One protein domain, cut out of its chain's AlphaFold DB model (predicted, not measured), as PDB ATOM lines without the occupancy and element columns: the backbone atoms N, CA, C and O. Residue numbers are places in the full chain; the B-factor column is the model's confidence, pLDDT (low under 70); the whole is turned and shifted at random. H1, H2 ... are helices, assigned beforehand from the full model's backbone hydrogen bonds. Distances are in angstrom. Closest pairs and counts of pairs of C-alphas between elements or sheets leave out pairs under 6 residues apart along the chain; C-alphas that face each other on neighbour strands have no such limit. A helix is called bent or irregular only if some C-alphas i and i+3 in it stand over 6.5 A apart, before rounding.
ATOM      1  N   GLN A 317     -30.350  12.088 -35.186       82.88
ATOM      2  CA  GLN A 317     -29.335  13.130 -35.024       82.88
ATOM      3  C   GLN A 317     -28.627  13.054 -33.658       82.88
ATOM      4  O   GLN A 317     -27.421  13.289 -33.575       82.88
ATOM      5  N   SER A 318     -29.342  12.683 -32.591       83.44
ATOM      6  CA  SER A 318     -28.765  12.509 -31.250       83.44
ATOM      7  C   SER A 318     -27.784  11.332 -31.186       83.44
ATOM      8  O   SER A 318     -26.710  11.462 -30.594       83.44
ATOM      9  N   VAL A 319     -28.092  10.226 -31.875       83.81
ATOM     10  CA  VAL A 319     -27.211   9.051 -31.981       83.81
ATOM     11  C   VAL A 319     -25.942   9.401 -32.758       83.81
ATOM     12  O   VAL A 319     -24.839   9.108 -32.298       83.81
ATOM     13  N   LEU A 320     -26.072  10.092 -33.895       85.69
ATOM     14  CA  LEU A 320     -24.926  10.526 -34.702       85.69
ATOM     15  C   LEU A 320     -24.008  11.479 -33.926       85.69
ATOM     16  O   LEU A 320     -22.794  11.279 -33.900       85.69
ATOM     17  N   LYS A 321     -24.579  12.476 -33.233       87.06
ATOM     18  CA  LYS A 321     -23.817  13.398 -32.374       87.06
ATOM     19  C   LYS A 321     -23.082  12.647 -31.266       87.06
ATOM     20  O   LYS A 321     -21.901  12.898 -31.039       87.06
ATOM     21  N   LYS A 322     -23.735  11.661 -30.641       84.81
ATOM     22  CA  LYS A 322     -23.089  10.788 -29.658       84.81
ATOM     23  C   LYS A 322     -21.886  10.074 -30.281       84.81
ATOM     24  O   LYS A 322     -20.778  10.250 -29.779       84.81
ATOM     25  N   LEU A 323     -22.055   9.385 -31.412       82.69
ATOM     26  CA  LEU A 323     -20.980   8.664 -32.118       82.69
ATOM     27  C   LEU A 323     -19.795   9.551 -32.539       82.69
ATOM     28  O   LEU A 323     -18.658   9.071 -32.584       82.69
ATOM     29  N   LEU A 324     -20.047  10.825 -32.854       85.06
ATOM     30  CA  LEU A 324     -19.015  11.816 -33.183       85.06
ATOM     31  C   LEU A 324     -18.272  12.332 -31.940       85.06
ATOM     32  O   LEU A 324     -17.069  12.582 -32.007       85.06
ATOM     33  N   SER A 325     -18.969  12.440 -30.806       82.81
ATOM     34  CA  SER A 325     -18.431  12.945 -29.531       82.81
ATOM     35  C   SER A 325     -17.716  11.901 -28.655       82.81
ATOM     36  O   SER A 325     -17.098  12.265 -27.662       82.81
ATOM     37  N   THR A 326     -17.803  10.601 -28.977       67.00
ATOM     38  CA  THR A 326     -17.383   9.514 -28.058       67.00
ATOM     39  C   THR A 326     -15.853   9.311 -27.975       67.00
ATOM     40  O   THR A 326     -15.387   8.543 -27.140       67.00
ATOM     41  N   SER A 327     -15.035   9.963 -28.810       62.03
ATOM     42  CA  SER A 327     -13.597   9.656 -28.915       62.03
ATOM     43  C   SER A 327     -12.674  10.666 -28.234       62.03
ATOM     44  O   SER A 327     -12.887  11.874 -28.313       62.03
ATOM     45  N   VAL A 328     -11.578  10.153 -27.666       65.25
ATOM     46  CA  VAL A 328     -10.380  10.930 -27.306       65.25
ATOM     47  C   VAL A 328      -9.908  11.732 -28.533       65.25
ATOM     48  O   VAL A 328      -9.966  11.191 -29.644       65.25
ATOM     49  N   PRO A 329      -9.463  12.996 -28.376       68.81
ATOM     50  CA  PRO A 329      -8.876  13.757 -29.474       68.81
ATOM     51  C   PRO A 329      -7.754  12.955 -30.139       68.81
ATOM     52  O   PRO A 329      -6.867  12.454 -29.453       68.81
ATOM     53  N   LEU A 330      -7.814  12.818 -31.462       81.00
ATOM     54  CA  LEU A 330      -6.758  12.168 -32.230       81.00
ATOM     55  C   LEU A 330      -5.567  13.120 -32.378       81.00
ATOM     56  O   LEU A 330      -5.763  14.323 -32.605       81.00
ATOM     57  N   ASP A 331      -4.356  12.566 -32.299       86.12
ATOM     58  CA  ASP A 331      -3.118  13.282 -32.622       86.12
ATOM     59  C   ASP A 331      -3.259  13.958 -33.994       86.12
ATOM     60  O   ASP A 331      -3.845  13.383 -34.921       86.12
ATOM     61  N   SER A 332      -2.793  15.203 -34.123       88.88
ATOM     62  CA  SER A 332      -3.043  15.979 -35.344       88.88
ATOM     63  C   SER A 332      -2.368  15.336 -36.555       88.88
ATOM     64  O   SER A 332      -2.989  15.253 -37.613       88.88
ATOM     65  N   ASP A 333      -1.194  14.732 -36.391       91.69
ATOM     66  CA  ASP A 333      -0.538  14.011 -37.479       91.69
ATOM     67  C   ASP A 333      -1.322  12.783 -38.004       91.69
ATOM     68  O   ASP A 333      -1.281  12.491 -39.198       91.69
ATOM     69  N   ILE A 334      -2.118  12.096 -37.174       92.69
ATOM     70  CA  ILE A 334      -3.031  11.026 -37.630       92.69
ATOM     71  C   ILE A 334      -4.100  11.599 -38.561       92.69
ATOM     72  O   ILE A 334      -4.415  11.000 -39.594       92.69
ATOM     73  N   VAL A 335      -4.657  12.758 -38.205       94.12
ATOM     74  CA  VAL A 335      -5.663  13.449 -39.019       94.12
ATOM     75  C   VAL A 335      -5.041  13.951 -40.321       94.12
ATOM     76  O   VAL A 335      -5.618  13.739 -41.387       94.12
ATOM     77  N   GLU A 336      -3.852  14.551 -40.259       95.69
ATOM     78  CA  GLU A 336      -3.108  15.025 -41.430       95.69
ATOM     79  C   GLU A 336      -2.844  13.888 -42.425       95.69
ATOM     80  O   GLU A 336      -3.126  14.024 -43.618       95.69
ATOM     81  N   VAL A 337      -2.395  12.723 -41.948       96.38
ATOM     82  CA  VAL A 337      -2.169  11.555 -42.813       96.38
ATOM     83  C   VAL A 337      -3.473  10.959 -43.337       96.38
ATOM     84  O   VAL A 337      -3.518  10.530 -44.491       96.38
ATOM     85  N   ALA A 338      -4.549  10.951 -42.545       96.12
ATOM     86  CA  ALA A 338      -5.861  10.516 -43.021       96.12
ATOM     87  C   ALA A 338      -6.374  11.415 -44.158       96.12
ATOM     88  O   ALA A 338      -6.882  10.903 -45.155       96.12
ATOM     89  N   VAL A 339      -6.176  12.732 -44.059       96.81
ATOM     90  CA  VAL A 339      -6.495  13.688 -45.129       96.81
ATOM     91  C   VAL A 339      -5.655  13.438 -46.380       96.81
ATOM     92  O   VAL A 339      -6.222  13.353 -47.469       96.81
ATOM     93  N   LEU A 340      -4.334  13.259 -46.254       96.88
ATOM     94  CA  LEU A 340      -3.476  12.943 -47.405       96.88
ATOM     95  C   LEU A 340      -3.887  11.629 -48.080       96.88
ATOM     96  O   LEU A 340      -3.978  11.551 -49.303       96.88
ATOM     97  N   LEU A 341      -4.217  10.601 -47.295       96.19
ATOM     98  CA  LEU A 341      -4.702   9.327 -47.818       96.19
ATOM     99  C   LEU A 341      -6.025   9.490 -48.572       96.19
ATOM    100  O   LEU A 341      -6.189   8.896 -49.640       96.19
ATOM    101  N   LEU A 342      -6.962  10.280 -48.044       96.19
ATOM    102  CA  LEU A 342      -8.229  10.575 -48.715       96.19
ATOM    103  C   LEU A 342      -8.014  11.360 -50.012       96.19
ATOM    104  O   LEU A 342      -8.637  11.028 -51.016       96.19
ATOM    105  N   TYR A 343      -7.094  12.321 -50.025       96.00
ATOM    106  CA  TYR A 343      -6.711  13.039 -51.239       96.00
ATOM    107  C   TYR A 343      -6.124  12.096 -52.299       96.00
ATOM    108  O   TYR A 343      -6.593  12.062 -53.431       96.00
ATOM    109  N   GLU A 344      -5.176  11.230 -51.941       95.31
ATOM    110  CA  GLU A 344      -4.660  10.233 -52.891       95.31
ATOM    111  C   GLU A 344      -5.739   9.224 -53.320       95.31
ATOM    112  O   GLU A 344      -5.723   8.693 -54.433       95.31
ATOM    113  N   THR A 345      -6.721   8.972 -52.452       92.50
ATOM    114  CA  THR A 345      -7.876   8.132 -52.773       92.50
ATOM    115  C   THR A 345      -8.820   8.809 -53.764       92.50
ATOM    116  O   THR A 345      -9.348   8.107 -54.625       92.50
ATOM    117  N   SER A 346      -9.004  10.133 -53.712       92.75
ATOM    118  CA  SER A 346      -9.806  10.843 -54.714       92.75
ATOM    119  C   SER A 346      -9.181  10.679 -56.098       92.75
ATOM    120  O   SER A 346      -9.859  10.217 -57.006       92.75
ATOM    121  N   ILE A 347      -7.864  10.872 -56.226       91.44
ATOM    122  CA  ILE A 347      -7.119  10.642 -57.475       91.44
ATOM    123  C   ILE A 347      -7.222   9.190 -57.939       91.44
ATOM    124  O   ILE A 347      -7.369   8.924 -59.130       91.44
ATOM    125  N   ARG A 348      -7.150   8.227 -57.011       88.31
ATOM    126  CA  ARG A 348      -7.340   6.811 -57.336       88.31
ATOM    127  C   ARG A 348      -8.727   6.562 -57.932       88.31
ATOM    128  O   ARG A 348      -8.816   5.770 -58.866       88.31
ATOM    129  N   ILE A 349      -9.778   7.161 -57.372       86.81
ATOM    130  CA  ILE A 349     -11.171   6.936 -57.783       86.81
ATOM    131  C   ILE A 349     -11.536   7.742 -59.028       86.81
ATOM    132  O   ILE A 349     -12.330   7.249 -59.814       86.81
ATOM    133  N   THR A 350     -10.971   8.932 -59.244       83.88
ATOM    134  CA  THR A 350     -11.244   9.739 -60.437       83.88
ATOM    135  C   THR A 350     -10.788   8.989 -61.685       83.88
ATOM    136  O   THR A 350      -9.594   8.866 -61.971       83.88
ATOM    137  N   VAL A 351     -11.755   8.454 -62.429       69.50
ATOM    138  CA  VAL A 351     -11.484   7.613 -63.587       69.50
ATOM    139  C   VAL A 351     -11.636   8.433 -64.869       69.50
ATOM    140  O   VAL A 351     -12.739   8.594 -65.378       69.50
ATOM    141  N   THR A 352     -10.527   8.939 -65.414       79.19
ATOM    142  CA  THR A 352     -10.502   9.479 -66.788       79.19
ATOM    143  C   THR A 352     -10.755   8.362 -67.807       79.19
ATOM    144  O   THR A 352     -10.607   7.185 -67.470       79.19
ATOM    145  N   ASP A 353     -11.061   8.688 -69.067       77.94
ATOM    146  CA  ASP A 353     -11.266   7.685 -70.132       77.94
ATOM    147  C   ASP A 353     -10.130   6.647 -70.202       77.94
ATOM    148  O   ASP A 353     -10.353   5.444 -70.359       77.94
ATOM    149  N   GLU A 354      -8.888   7.095 -70.012       79.94
ATOM    150  CA  GLU A 354      -7.711   6.230 -70.037       79.94
ATOM    151  C   GLU A 354      -7.576   5.337 -68.790       79.94
ATOM    152  O   GLU A 354      -7.104   4.192 -68.877       79.94
ATOM    153  N   ILE A 355      -7.988   5.846 -67.628       84.25
ATOM    154  CA  ILE A 355      -7.994   5.114 -66.355       84.25
ATOM    155  C   ILE A 355      -9.253   4.227 -66.261       84.25
ATOM    156  O   ILE A 355      -9.241   3.263 -65.499       84.25
ATOM    157  N   CYS A 356     -10.252   4.454 -67.136       81.31
ATOM    158  CA  CYS A 356     -11.424   3.632 -67.498       81.31
ATOM    159  C   CYS A 356     -11.308   2.164 -67.060       81.31
ATOM    160  O   CYS A 356     -11.944   1.622 -66.153       81.31
ATOM    161  N   ARG A 357     -10.333   1.540 -67.723       80.88
ATOM    162  CA  ARG A 357      -9.934   0.129 -67.655       80.88
ATOM    163  C   ARG A 357      -9.450  -0.370 -66.291       80.88
ATOM    164  O   ARG A 357      -9.278  -1.574 -66.116       80.88
ATOM    165  N   PHE A 358      -9.185   0.517 -65.340       85.81
ATOM    166  CA  PHE A 358      -8.778   0.192 -63.974       85.81
ATOM    167  C   PHE A 358      -9.904   0.403 -62.961       85.81
ATOM    168  O   PHE A 358      -9.667   0.195 -61.772       85.81
ATOM    169  N   LYS A 359     -11.136   0.721 -63.389       84.69
ATOM    170  CA  LYS A 359     -12.280   0.882 -62.476       84.69
ATOM    171  C   LYS A 359     -12.497  -0.348 -61.580       84.69
ATOM    172  O   LYS A 359     -12.822  -0.231 -60.401       84.69
ATOM    173  N   TRP A 360     -12.181  -1.544 -62.077       84.94
ATOM    174  CA  TRP A 360     -12.210  -2.775 -61.280       84.94
ATOM    175  C   TRP A 360     -11.271  -2.763 -60.077       84.94
ATOM    176  O   TRP A 360     -11.580  -3.388 -59.070       84.94
ATOM    177  N   PHE A 361     -10.142  -2.059 -60.168       84.19
ATOM    178  CA  PHE A 361      -9.147  -1.942 -59.107       84.19
ATOM    179  C   PHE A 361      -9.585  -0.961 -58.012       84.19
ATOM    180  O   PHE A 361      -9.049  -0.986 -56.902       84.19
ATOM    181  N   VAL A 362     -10.554  -0.093 -58.312       82.19
ATOM    182  CA  VAL A 362     -11.034   0.941 -57.388       82.19
ATOM    183  C   VAL A 362     -12.405   0.605 -56.814       82.19
ATOM    184  O   VAL A 362     -12.655   0.984 -55.677       82.19
ATOM    185  N   LYS A 363     -13.221  -0.205 -57.511       77.50
ATOM    186  CA  LYS A 363     -14.612  -0.518 -57.132       77.50
ATOM    187  C   LYS A 363     -14.802  -1.050 -55.710       77.50
ATOM    188  O   LYS A 363     -15.860  -0.849 -55.150       77.50
ATOM    189  N   ASN A 364     -13.794  -1.689 -55.109       67.94
ATOM    190  CA  ASN A 364     -13.848  -2.214 -53.731       67.94
ATOM    191  C   ASN A 364     -12.937  -1.448 -52.749       67.94
ATOM    192  O   ASN A 364     -12.509  -1.990 -51.723       67.94
ATOM    193  N   SER A 365     -12.552  -0.221 -53.103       69.31
ATOM    194  CA  SER A 365     -11.690   0.630 -52.281       69.31
ATOM    195  C   SER A 365     -12.549   1.434 -51.325       69.31
ATOM    196  O   SER A 365     -13.125   2.442 -51.714       69.31
ATOM    197  N   ASN A 366     -12.595   1.003 -50.069       78.06
ATOM    198  CA  ASN A 366     -13.444   1.632 -49.064       78.06
ATOM    199  C   ASN A 366     -12.555   2.384 -48.063       78.06
ATOM    200  O   ASN A 366     -12.002   1.755 -47.157       78.06
ATOM    201  N   PRO A 367     -12.372   3.713 -48.190       86.50
ATOM    202  CA  PRO A 367     -11.567   4.503 -47.259       86.50
ATOM    203  C   PRO A 367     -12.357   4.910 -45.998       86.50
ATOM    204  O   PRO A 367     -12.050   5.919 -45.368       86.50
ATOM    205  N   PHE A 368     -13.386   4.140 -45.632       88.69
ATOM    206  CA  PHE A 368     -14.382   4.472 -44.607       88.69
ATOM    207  C   PHE A 368     -13.771   4.849 -43.253       88.69
ATOM    208  O   PHE A 368     -14.194   5.825 -42.639       88.69
ATOM    209  N   GLN A 369     -12.730   4.134 -42.823       86.25
ATOM    210  CA  GLN A 369     -12.024   4.428 -41.575       86.25
ATOM    211  C   GLN A 369     -11.397   5.831 -41.578       86.25
ATOM    212  O   GLN A 369     -11.475   6.547 -40.584       86.25
ATOM    213  N   TYR A 370     -10.803   6.242 -42.698       92.88
ATOM    214  CA  TYR A 370     -10.132   7.536 -42.818       92.88
ATOM    215  C   TYR A 370     -11.143   8.678 -42.935       92.88
ATOM    216  O   TYR A 370     -10.948   9.722 -42.321       92.88
ATOM    217  N   LEU A 371     -12.267   8.451 -43.630       94.62
ATOM    218  CA  LEU A 371     -13.400   9.380 -43.613       94.62
ATOM    219  C   LEU A 371     -13.903   9.593 -42.185       94.62
ATOM    220  O   LEU A 371     -14.066  10.732 -41.762       94.62
ATOM    221  N   LEU A 372     -14.090   8.517 -41.419       91.50
ATOM    222  CA  LEU A 372     -14.547   8.609 -40.035       91.50
ATOM    223  C   LEU A 372     -13.573   9.402 -39.150       91.50
ATOM    224  O   LEU A 372     -14.026  10.227 -38.357       91.50
ATOM    225  N   ILE A 373     -12.259   9.183 -39.299       91.38
ATOM    226  CA  ILE A 373     -11.213   9.946 -38.593       91.38
ATOM    227  C   ILE A 373     -11.376  11.446 -38.855       91.38
ATOM    228  O   ILE A 373     -11.473  12.230 -37.912       91.38
ATOM    229  N   VAL A 374     -11.458  11.844 -40.126       94.81
ATOM    230  CA  VAL A 374     -11.491  13.261 -40.504       94.81
ATOM    231  C   VAL A 374     -12.841  13.907 -40.178       94.81
ATOM    232  O   VAL A 374     -12.874  15.025 -39.675       94.81
ATOM    233  N   ILE A 375     -13.963  13.210 -40.382       94.31
ATOM    234  CA  ILE A 375     -15.306  13.710 -40.032       94.31
ATOM    235  C   ILE A 375     -15.420  13.954 -38.524       94.31
ATOM    236  O   ILE A 375     -15.924  14.995 -38.099       94.31
ATOM    237  N   ARG A 376     -14.925  13.019 -37.702       91.25
ATOM    238  CA  ARG A 376     -14.873  13.200 -36.244       91.25
ATOM    239  C   ARG A 376     -14.004  14.383 -35.855       91.25
ATOM    240  O   ARG A 376     -14.369  15.130 -34.951       91.25
ATOM    241  N   ASP A 377     -12.873  14.557 -36.527       92.44
ATOM    242  CA  ASP A 377     -11.994  15.686 -36.265       92.44
ATOM    243  C   ASP A 377     -12.653  17.031 -36.596       92.44
ATOM    244  O   ASP A 377     -12.607  17.956 -35.789       92.44
ATOM    245  N   ILE A 378     -13.342  17.120 -37.737       92.94
ATOM    246  CA  ILE A 378     -14.100  18.311 -38.134       92.94
ATOM    247  C   ILE A 378     -15.179  18.640 -37.096       92.94
ATOM    248  O   ILE A 378     -15.335  19.806 -36.740       92.94
ATOM    249  N   TYR A 379     -15.893  17.631 -36.586       92.12
ATOM    250  CA  TYR A 379     -16.932  17.829 -35.573       92.12
ATOM    251  C   TYR A 379     -16.368  18.338 -34.239       92.12
ATOM    252  O   TYR A 379     -16.907  19.276 -33.655       92.12
ATOM    253  N   ASN A 380     -15.277  17.737 -33.755       89.31
ATOM    254  CA  ASN A 380     -14.707  18.065 -32.444       89.31
ATOM    255  C   ASN A 380     -13.809  19.314 -32.471       89.31
ATOM    256  O   ASN A 380     -13.637  19.974 -31.448       89.31
ATOM    257  N   ARG A 381     -13.227  19.645 -33.629       90.00
ATOM    258  CA  ARG A 381     -12.330  20.788 -33.842       90.00
ATOM    259  C   ARG A 381     -12.743  21.579 -35.097       90.00
ATOM    260  O   ARG A 381     -11.990  21.611 -36.079       90.00
ATOM    261  N   PRO A 382     -13.917  22.238 -35.094       88.62
ATOM    262  CA  PRO A 382     -14.463  22.885 -36.288       88.62
ATOM    263  C   PRO A 382     -13.597  24.043 -36.792       88.62
ATOM    264  O   PRO A 382     -13.463  24.199 -38.000       88.62
ATOM    265  N   ASP A 383     -12.949  24.798 -35.906       87.56
ATOM    266  CA  ASP A 383     -12.124  25.952 -36.295       87.56
ATOM    267  C   ASP A 383     -10.645  25.602 -36.529       87.56
ATOM    268  O   ASP A 383      -9.848  26.465 -36.902       87.56
ATOM    269  N   TYR A 384     -10.260  24.343 -36.298       87.56
ATOM    270  CA  TYR A 384      -8.884  23.895 -36.488       87.56
ATOM    271  C   TYR A 384      -8.513  23.863 -37.970       87.56
ATOM    272  O   TYR A 384      -9.329  23.539 -38.827       87.56
ATOM    273  N   ARG A 385      -7.266  24.203 -38.281       86.31
ATOM    274  CA  ARG A 385      -6.737  24.173 -39.643       86.31
ATOM    275  C   ARG A 385      -5.476  23.338 -39.640       86.31
ATOM    276  O   ARG A 385      -4.608  23.555 -38.801       86.31
ATOM    277  N   LEU A 386      -5.397  22.402 -40.577       89.94
ATOM    278  CA  LEU A 386      -4.206  21.583 -40.750       89.94
ATOM    279  C   LEU A 386      -3.087  22.438 -41.337       89.94
ATOM    280  O   LEU A 386      -3.299  23.113 -42.345       89.94
ATOM    281  N   THR A 387      -1.910  22.394 -40.718       88.88
ATOM    282  CA  THR A 387      -0.701  23.033 -41.252       88.88
ATOM    283  C   THR A 387       0.288  22.015 -41.816       88.88
ATOM    284  O   THR A 387       1.174  22.403 -42.571       88.88
ATOM    285  N   PHE A 388       0.118  20.718 -41.518       92.81
ATOM    286  CA  PHE A 388       1.030  19.638 -41.915       92.81
ATOM    287  C   PHE A 388       2.439  19.760 -41.306       92.81
ATOM    288  O   PHE A 388       3.368  19.064 -41.727       92.81
ATOM    289  N   ASP A 389       2.605  20.616 -40.292       90.12
ATOM    290  CA  ASP A 389       3.877  20.834 -39.597       90.12
ATOM    291  C   ASP A 389       4.209  19.715 -38.606       90.12
ATOM    292  O   ASP A 389       5.374  19.554 -38.237       90.12
ATOM    293  N   GLU A 390       3.221  18.931 -38.172       89.50
ATOM    294  CA  GLU A 390       3.452  17.787 -37.285       89.50
ATOM    295  C   GLU A 390       3.922  16.544 -38.047       89.50
ATOM    296  O   GLU A 390       4.522  15.642 -37.458       89.50
ATOM    297  N   LEU A 391       3.728  16.512 -39.371       94.00
ATOM    298  CA  LEU A 391       4.230  15.424 -40.195       94.00
ATOM    299  C   LEU A 391       5.765  15.344 -40.154       94.00
ATOM    300  O   LEU A 391       6.452  16.374 -40.238       94.00
ATOM    301  N   PRO A 392       6.331  14.124 -40.138       94.00
ATOM    302  CA  PRO A 392       7.756  13.921 -40.354       94.00
ATOM    303  C   PRO A 392       8.227  14.500 -41.693       94.00
ATOM    304  O   PRO A 392       7.518  14.438 -42.698       94.00
ATOM    305  N   GLU A 393       9.464  15.001 -41.739       92.56
ATOM    306  CA  GLU A 393      10.048  15.642 -42.929       92.56
ATOM    307  C   GLU A 393       9.957  14.762 -44.187       92.56
ATOM    308  O   GLU A 393       9.560  15.232 -45.255       92.56
ATOM    309  N   TYR A 394      10.222  13.459 -44.048       92.69
ATOM    310  CA  TYR A 394      10.149  12.496 -45.152       92.69
ATOM    311  C   TYR A 394       8.731  12.319 -45.724       92.69
ATOM    312  O   TYR A 394       8.586  11.811 -46.835       92.69
ATOM    313  N   MET A 395       7.686  12.736 -45.003       94.56
ATOM    314  CA  MET A 395       6.296  12.715 -45.472       94.56
ATOM    315  C   MET A 395       5.861  14.039 -46.091       94.56
ATOM    316  O   MET A 395       5.047  14.031 -47.012       94.56
ATOM    317  N   ARG A 396       6.414  15.171 -45.633       93.06
ATOM    318  CA  ARG A 396       6.003  16.509 -46.097       93.06
ATOM    319  C   ARG A 396       6.175  16.708 -47.600       93.06
ATOM    320  O   ARG A 396       5.410  17.450 -48.202       93.06
ATOM    321  N   LYS A 397       7.117  15.998 -48.230       91.69
ATOM    322  CA  LYS A 397       7.297  16.004 -49.694       91.69
ATOM    323  C   LYS A 397       6.082  15.485 -50.480       91.69
ATOM    324  O   LYS A 397       5.965  15.785 -51.662       91.69
ATOM    325  N   PHE A 398       5.186  14.736 -49.835       93.94
ATOM    326  CA  PHE A 398       3.938  14.239 -50.422       93.94
ATOM    327  C   PHE A 398       2.729  15.134 -50.117       93.94
ATOM    328  O   PHE A 398       1.626  14.821 -50.553       93.94
ATOM    329  N   VAL A 399       2.909  16.237 -49.380       94.56
ATOM    330  CA  VAL A 399       1.834  17.203 -49.130       94.56
ATOM    331  C   VAL A 399       1.614  18.033 -50.400       94.56
ATOM    332  O   VAL A 399       2.555  18.686 -50.871       94.56
ATOM    333  N   PRO A 400       0.395  18.042 -50.964       92.19
ATOM    334  CA  PRO A 400       0.089  18.858 -52.131       92.19
ATOM    335  C   PRO A 400       0.300  20.346 -51.839       92.19
ATOM    336  O   PRO A 400      -0.095  20.857 -50.790       92.19
ATOM    337  N   GLN A 401       0.918  21.072 -52.771       88.81
ATOM    338  CA  GLN A 401       1.263  22.487 -52.572       88.81
ATOM    339  C   GLN A 401       0.023  23.375 -52.409       88.81
ATOM    340  O   GLN A 401       0.081  24.418 -51.759       88.81
ATOM    341  N   GLU A 402      -1.100  22.966 -52.990       87.31
ATOM    342  CA  GLU A 402      -2.405  23.596 -52.830       87.31
ATOM    343  C   GLU A 402      -2.892  23.591 -51.375       87.31
ATOM    344  O   GLU A 402      -3.495  24.574 -50.942       87.31
ATOM    345  N   PHE A 403      -2.559  22.563 -50.586       88.75
ATOM    346  CA  PHE A 403      -2.963  22.485 -49.179       88.75
ATOM    347  C   PHE A 403      -2.244  23.524 -48.318       88.75
ATOM    348  O   PHE A 403      -2.800  23.992 -47.332       88.75
ATOM    349  N   LEU A 404      -1.037  23.930 -48.720       85.44
ATOM    350  CA  LEU A 404      -0.227  24.922 -48.007       85.44
ATOM    351  C   LEU A 404      -0.586  26.371 -48.374       85.44
ATOM    352  O   LEU A 404      -0.194  27.303 -47.675       85.44
ATOM    353  N   LYS A 405      -1.290  26.579 -49.494       80.19
ATOM    354  CA  LYS A 405      -1.630  27.913 -50.025       80.19
ATOM    355  C   LYS A 405      -3.079  28.321 -49.759       80.19
ATOM    356  O   LYS A 405      -3.393  29.506 -49.854       80.19
ATOM    357  N   GLY A 406      -3.958  27.358 -49.488       69.88
ATOM    358  CA  GLY A 406      -5.388  27.587 -49.307       69.88
ATOM    359  C   GLY A 406      -5.733  28.292 -47.993       69.88
ATOM    360  O   GLY A 406      -5.095  28.091 -46.964       69.88
ATOM    361  N   THR A 407      -6.787  29.110 -48.018       70.00
ATOM    362  CA  THR A 407      -7.411  29.671 -46.803       70.00
ATOM    363  C   THR A 407      -8.557  28.811 -46.264       70.00
ATOM    364  O   THR A 407      -9.092  29.121 -45.197       70.00
ATOM    365  N   GLU A 408      -8.947  27.781 -47.017       77.25
ATOM    366  CA  GLU A 408     -10.077  26.886 -46.756       77.25
ATOM    367  C   GLU A 408      -9.671  25.689 -45.883       77.25
ATOM    368  O   GLU A 408      -8.506  25.289 -45.834       77.25
ATOM    369  N   ASP A 409     -10.645  25.102 -45.185       84.38
ATOM    370  CA  ASP A 409     -10.440  23.893 -44.386       84.38
ATOM    371  C   ASP A 409     -10.335  22.664 -45.304       84.38
ATOM    372  O   ASP A 409     -11.338  22.070 -45.708       84.38
ATOM    373  N   VAL A 410      -9.098  22.267 -45.620       91.44
ATOM    374  CA  VAL A 410      -8.777  21.107 -46.473       91.44
ATOM    375  C   VAL A 410      -9.486  19.819 -46.026       91.44
ATOM    376  O   VAL A 410      -9.797  18.967 -46.858       91.44
ATOM    377  N   ARG A 411      -9.794  19.663 -44.731       93.38
ATOM    378  CA  ARG A 411     -10.496  18.473 -44.225       93.38
ATOM    379  C   ARG A 411     -11.885  18.340 -44.855       93.38
ATOM    380  O   ARG A 411     -12.280  17.243 -45.246       93.38
ATOM    381  N   VAL A 412     -12.621  19.450 -44.964       91.94
ATOM    382  CA  VAL A 412     -14.002  19.473 -45.475       91.94
ATOM    383  C   VAL A 412     -14.023  19.242 -46.982       91.94
ATOM    384  O   VAL A 412     -14.797  18.407 -47.456       91.94
ATOM    385  N   SER A 413     -13.157  19.933 -47.727       90.56
ATOM    386  CA  SER A 413     -13.090  19.825 -49.190       90.56
ATOM    387  C   SER A 413     -12.688  18.419 -49.636       90.56
ATOM    388  O   SER A 413     -13.377  17.818 -50.462       90.56
ATOM    389  N   VAL A 414     -11.649  17.836 -49.027       93.81
ATOM    390  CA  VAL A 414     -11.200  16.469 -49.340       93.81
ATOM    391  C   VAL A 414     -12.265  15.429 -48.980       93.81
ATOM    392  O   VAL A 414     -12.581  14.577 -49.810       93.81
ATOM    393  N   CYS A 415     -12.862  15.498 -47.784       94.50
ATOM    394  CA  CYS A 415     -13.922  14.561 -47.393       94.50
ATOM    395  C   CYS A 415     -15.133  14.642 -48.323       94.50
ATOM    396  O   CYS A 415     -15.652  13.608 -48.736       94.50
ATOM    397  N   SER A 416     -15.567  15.854 -48.670       92.44
ATOM    398  CA  SER A 416     -16.725  16.060 -49.542       92.44
ATOM    399  C   SER A 416     -16.468  15.514 -50.945       92.44
ATOM    400  O   SER A 416     -17.306  14.784 -51.473       92.44
ATOM    401  N   ALA A 417     -15.285  15.784 -51.511       92.12
ATOM    402  CA  ALA A 417     -14.885  15.253 -52.811       92.12
ATOM    403  C   ALA A 417     -14.854  13.716 -52.813       92.12
ATOM    404  O   ALA A 417     -15.410  13.085 -53.709       92.12
ATOM    405  N   VAL A 418     -14.262  13.096 -51.787       93.75
ATOM    406  CA  VAL A 418     -14.204  11.630 -51.687       93.75
ATOM    407  C   VAL A 418     -15.590  11.022 -51.490       93.75
ATOM    408  O   VAL A 418     -15.896  10.029 -52.138       93.75
ATOM    409  N   ILE A 419     -16.446  11.596 -50.639       94.25
ATOM    410  CA  ILE A 419     -17.822  11.110 -50.449       94.25
ATOM    411  C   ILE A 419     -18.606  11.173 -51.763       94.25
ATOM    412  O   ILE A 419     -19.316  10.223 -52.084       94.25
ATOM    413  N   HIS A 420     -18.461  12.257 -52.526       92.69
ATOM    414  CA  HIS A 420     -19.116  12.397 -53.822       92.69
ATOM    415  C   HIS A 420     -18.650  11.320 -54.812       92.69
ATOM    416  O   HIS A 420     -19.476  10.576 -55.331       92.69
ATOM    417  N   LEU A 421     -17.335  11.153 -54.975       90.06
ATOM    418  CA  LEU A 421     -16.748  10.138 -55.858       90.06
ATOM    419  C   LEU A 421     -17.117   8.702 -55.451       90.06
ATOM    420  O   LEU A 421     -17.311   7.830 -56.291       90.06
ATOM    421  N   LEU A 422     -17.207   8.432 -54.148       89.94
ATOM    422  CA  LEU A 422     -17.589   7.119 -53.629       89.94
ATOM    423  C   LEU A 422     -19.057   6.774 -53.893       89.94
ATOM    424  O   LEU A 422     -19.364   5.593 -54.054       89.94
ATOM    425  N   ALA A 423     -19.948   7.767 -53.974       90.19
ATOM    426  CA  ALA A 423     -21.357   7.531 -54.283       90.19
ATOM    427  C   ALA A 423     -21.538   6.886 -55.669       90.19
ATOM    428  O   ALA A 423     -22.416   6.047 -55.846       90.19
ATOM    429  N   GLU A 424     -20.651   7.180 -56.626       85.38
ATOM    430  CA  GLU A 424     -20.646   6.543 -57.952       85.38
ATOM    431  C   GLU A 424     -20.236   5.060 -57.923       85.38
ATOM    432  O   GLU A 424     -20.492   4.312 -58.870       85.38
ATOM    433  N   LEU A 425     -19.559   4.621 -56.858       83.75
ATOM    434  CA  LEU A 425     -19.097   3.240 -56.697       83.75
ATOM    435  C   LEU A 425     -20.034   2.392 -55.833       83.75
ATOM    436  O   LEU A 425     -19.871   1.171 -55.789       83.75
ATOM    437  N   GLU A 426     -21.008   3.016 -55.173       85.56
ATOM    438  CA  GLU A 426     -21.874   2.382 -54.180       85.56
ATOM    439  C   GLU A 426     -22.630   1.164 -54.738       85.56
ATOM    440  O   GLU A 426     -22.775   0.150 -54.054       85.56
ATOM    441  N   VAL A 427     -23.030   1.218 -56.013       80.75
ATOM    442  CA  VAL A 427     -23.735   0.132 -56.720       80.75
ATOM    443  C   VAL A 427     -22.945  -1.183 -56.761       80.75
ATOM    444  O   VAL A 427     -23.522  -2.265 -56.839       80.75
ATOM    445  N   TYR A 428     -21.613  -1.125 -56.668       77.19
ATOM    446  CA  TYR A 428     -20.757  -2.312 -56.711       77.19
ATOM    447  C   TYR A 428     -20.547  -2.953 -55.335       77.19
ATOM    448  O   TYR A 428     -19.860  -3.974 -55.231       77.19
ATOM    449  N   TRP A 429     -21.081  -2.356 -54.269       80.94
ATOM    450  CA  TRP A 429     -20.785  -2.762 -52.903       80.94
ATOM    451  C   TRP A 429     -21.825  -3.716 -52.310       80.94
ATOM    452  O   TRP A 429     -23.026  -3.567 -52.533       80.94
ATOM    453  N   PRO A 430     -21.390  -4.666 -51.458       77.06
ATOM    454  CA  PRO A 430     -22.309  -5.440 -50.630       77.06
ATOM    455  C   PRO A 430     -23.161  -4.534 -49.731       77.06
ATOM    456  O   PRO A 430     -22.693  -3.476 -49.303       77.06
ATOM    457  N   ALA A 431     -24.365  -4.988 -49.363       77.31
ATOM    458  CA  ALA A 431     -25.315  -4.243 -48.524       77.31
ATOM    459  C   ALA A 431     -24.667  -3.623 -47.272       77.31
ATOM    460  O   ALA A 431     -24.766  -2.419 -47.069       77.31
ATOM    461  N   VAL A 432     -23.882  -4.403 -46.524       78.00
ATOM    462  CA  VAL A 432     -23.173  -3.929 -45.321       78.00
ATOM    463  C   VAL A 432     -22.236  -2.750 -45.615       78.00
ATOM    464  O   VAL A 432     -22.136  -1.813 -44.831       78.00
ATOM    465  N   SER A 433     -21.536  -2.760 -46.753       82.50
ATOM    466  CA  SER A 433     -20.652  -1.645 -47.126       82.50
ATOM    467  C   SER A 433     -21.441  -0.396 -47.527       82.50
ATOM    468  O   SER A 433     -21.008   0.705 -47.195       82.50
ATOM    469  N   ARG A 434     -22.607  -0.559 -48.172       85.88
ATOM    470  CA  ARG A 434     -23.531   0.549 -48.472       85.88
ATOM    471  C   ARG A 434     -24.101   1.161 -47.192       85.88
ATOM    472  O   ARG A 434     -24.069   2.372 -47.028       85.88
ATOM    473  N   GLU A 435     -24.522   0.335 -46.236       84.88
ATOM    474  CA  GLU A 435     -25.013   0.791 -44.928       84.88
ATOM    475  C   GLU A 435     -23.956   1.586 -44.150       84.88
ATOM    476  O   GLU A 435     -24.247   2.670 -43.641       84.88
ATOM    477  N   ILE A 436     -22.709   1.099 -44.109       85.81
ATOM    478  CA  ILE A 436     -21.594   1.830 -43.487       85.81
ATOM    479  C   ILE A 436     -21.357   3.165 -44.204       85.81
ATOM    480  O   ILE A 436     -21.145   4.189 -43.553       85.81
ATOM    481  N   PHE A 437     -21.403   3.180 -45.537       91.50
ATOM    482  CA  PHE A 437     -21.235   4.408 -46.306       91.50
ATOM    483  C   PHE A 437     -22.359   5.420 -46.051       91.50
ATOM    484  O   PHE A 437     -22.078   6.599 -45.837       91.50
ATOM    485  N   HIS A 438     -23.614   4.973 -45.994       90.88
ATOM    486  CA  HIS A 438     -24.758   5.810 -45.629       90.88
ATOM    487  C   HIS A 438     -24.606   6.416 -44.237       90.88
ATOM    488  O   HIS A 438     -24.786   7.623 -44.075       90.88
ATOM    489  N   LEU A 439     -24.179   5.617 -43.256       88.50
ATOM    490  CA  LEU A 439     -23.876   6.116 -41.917       88.50
ATOM    491  C   LEU A 439     -22.791   7.203 -41.953       88.50
ATOM    492  O   LEU A 439     -22.941   8.243 -41.319       88.50
ATOM    493  N   ILE A 440     -21.718   7.005 -42.724       91.75
ATOM    494  CA  ILE A 440     -20.645   8.000 -42.885       91.75
ATOM    495  C   ILE A 440     -21.161   9.286 -43.540       91.75
ATOM    496  O   ILE A 440     -20.798  10.373 -43.092       91.75
ATOM    497  N   ARG A 441     -22.023   9.191 -44.561       93.12
ATOM    498  CA  ARG A 441     -22.658  10.356 -45.203       93.12
ATOM    499  C   ARG A 441     -23.525  11.135 -44.223       93.12
ATOM    500  O   ARG A 441     -23.431  12.361 -44.165       93.12
ATOM    501  N   ASP A 442     -24.317  10.432 -43.422       90.56
ATOM    502  CA  ASP A 442     -25.134  11.042 -42.378       90.56
ATOM    503  C   ASP A 442     -24.258  11.738 -41.325       90.56
ATOM    504  O   ASP A 442     -24.510  12.888 -40.966       90.56
ATOM    505  N   MET A 443     -23.180  11.090 -40.872       91.12
ATOM    506  CA  MET A 443     -22.218  11.686 -39.938       91.12
ATOM    507  C   MET A 443     -21.535  12.927 -40.523       91.12
ATOM    508  O   MET A 443     -21.412  13.933 -39.825       91.12
ATOM    509  N   ALA A 444     -21.128  12.883 -41.794       92.75
ATOM    510  CA  ALA A 444     -20.560  14.027 -42.501       92.75
ATOM    511  C   ALA A 444     -21.559  15.189 -42.569       92.75
ATOM    512  O   ALA A 444     -21.188  16.326 -42.289       92.75
ATOM    513  N   SER A 445     -22.835  14.904 -42.858       90.81
ATOM    514  CA  SER A 445     -23.879  15.932 -42.908       90.81
ATOM    515  C   SER A 445     -24.003  16.685 -41.582       90.81
ATOM    516  O   SER A 445     -24.007  17.911 -41.592       90.81
ATOM    517  N   VAL A 446     -23.973  15.966 -40.451       91.00
ATOM    518  CA  VAL A 446     -24.035  16.550 -39.100       91.00
ATOM    519  C   VAL A 446     -22.757  17.318 -38.766       91.00
ATOM    520  O   VAL A 446     -22.818  18.403 -38.195       91.00
ATOM    521  N   ALA A 447     -21.590  16.772 -39.114       89.56
ATOM    522  CA  ALA A 447     -20.302  17.407 -38.841       89.56
ATOM    523  C   ALA A 447     -20.084  18.697 -39.643       89.56
ATOM    524  O   ALA A 447     -19.345  19.576 -39.205       89.56
ATOM    525  N   PHE A 448     -20.700  18.805 -40.822       88.06
ATOM    526  CA  PHE A 448     -20.520  19.934 -41.735       88.06
ATOM    527  C   PHE A 448     -21.657  20.971 -41.625       88.06
ATOM    528  O   PHE A 448     -21.632  21.977 -42.343       88.06
ATOM    529  N   GLU A 449     -22.646  20.760 -40.738       81.38
ATOM    530  CA  GLU A 449     -23.727  21.719 -40.453       81.38
ATOM    531  C   GLU A 449     -23.135  23.119 -40.177       81.38
ATOM    532  O   GLU A 449     -22.337  23.314 -39.264       81.38
TER     533      GLU A 449
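AT A GLANCE: This is residues 317 to 449 of the 489 residues of the protein "Fungal_trans domain-containing protein" of Ogataea polymorpha (UniProt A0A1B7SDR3). Four longer helices form the body: H2, the longest, packs on H4 and H7, and H8 packs on H4 from the side away from H2. H1 crosses one end of H4 and H8, H3 lies beyond the last residues of H2, and the short H5 and H6 lie in a looping stretch on the side away from H8. The printed part has 133 residues with eight named helices, H1 to H8 in order along the chain, and no named strand; its class is all helix. The whole is compact, with a radius of gyration of the C-alphas of 15.2 A, and spans 40 by 38 by 22 A.

HOW THE PARTS SIT: H2, residues 332 to 349, touches H7, residues 410 to 423, closest at the C-alphas of Ser 346 and Val 418, 5.4 A; they run the same way at a steep tilt of 37 degrees, only just past shallow. With residues 335 to 342 alone, H2 touches H4, residues 368 to 380, closest at the C-alphas of Ala 338 and Tyr 370, 5.2 A, opposite ways at a steep tilt of 48 degrees. H4 is the hub, touching four helices. H8, residues 431 to 447, touches H4 at a shallow tilt of 19 degrees, the same way, closest at the C-alphas of Tyr 379 and Ala 447, 4.7 A. H4, H7 and H8 form an up and down bundle, each running against the one before it in the chain. H7 touches H4 with residues 411 to 415 alone, closest at the C-alphas of Leu 371 and Cys 415, 6.4 A. H7 and H8 are close but not clearly touching. H1, residues 317 to 325, is about perpendicular to H4 at 87 degrees and touches it, closest at the C-alphas of Leu 324 and Arg 376, 5.3 A. H1 also touches H8, closest at the C-alphas of Leu 320 and Met 443, 6.0 A. H3, residues 356 to 362, forms a helical hairpin with H2; they only just touch, with 3 pairs of C-alphas within 8 A, the closest Ile 349 and Val 362 at 6.0 A. H5, residues 393 to 396, and H6, residues 401 to 405, touch no helix. Every O i to N i+4 pair is within hydrogen-bond range in H1, H2, H4, H6, H7 and H8; H3 has 0 of 3, but 3 of 4 O i to N i+3 pairs, and H5 is too short for an i+4 pair.

IN THESE COORDINATES: H2 is 25.5 A long, H8 24.2 A, H7 20.1 A and H4 18.2 A. H1 begins at C-alpha 317 (-29.335, 13.130, -35.024), and H8 ends at C-alpha 447 (-20.302, 17.407, -38.841). H3 is irregular: C-alphas 357 and 360 are 7.4 A apart.

THE WHOLE: The C-alphas farthest apart, of Ser 318 and Glu 354, are 44.6 A apart. Residues 352 to 357 stand free. The printed part has no cut; the link from H4 to H5, residues 381 to 392, is long. Mean pLDDT of the printed part is 87.1, and it is under 70 at residues 326 to 329, 351, 364 to 365 and 406.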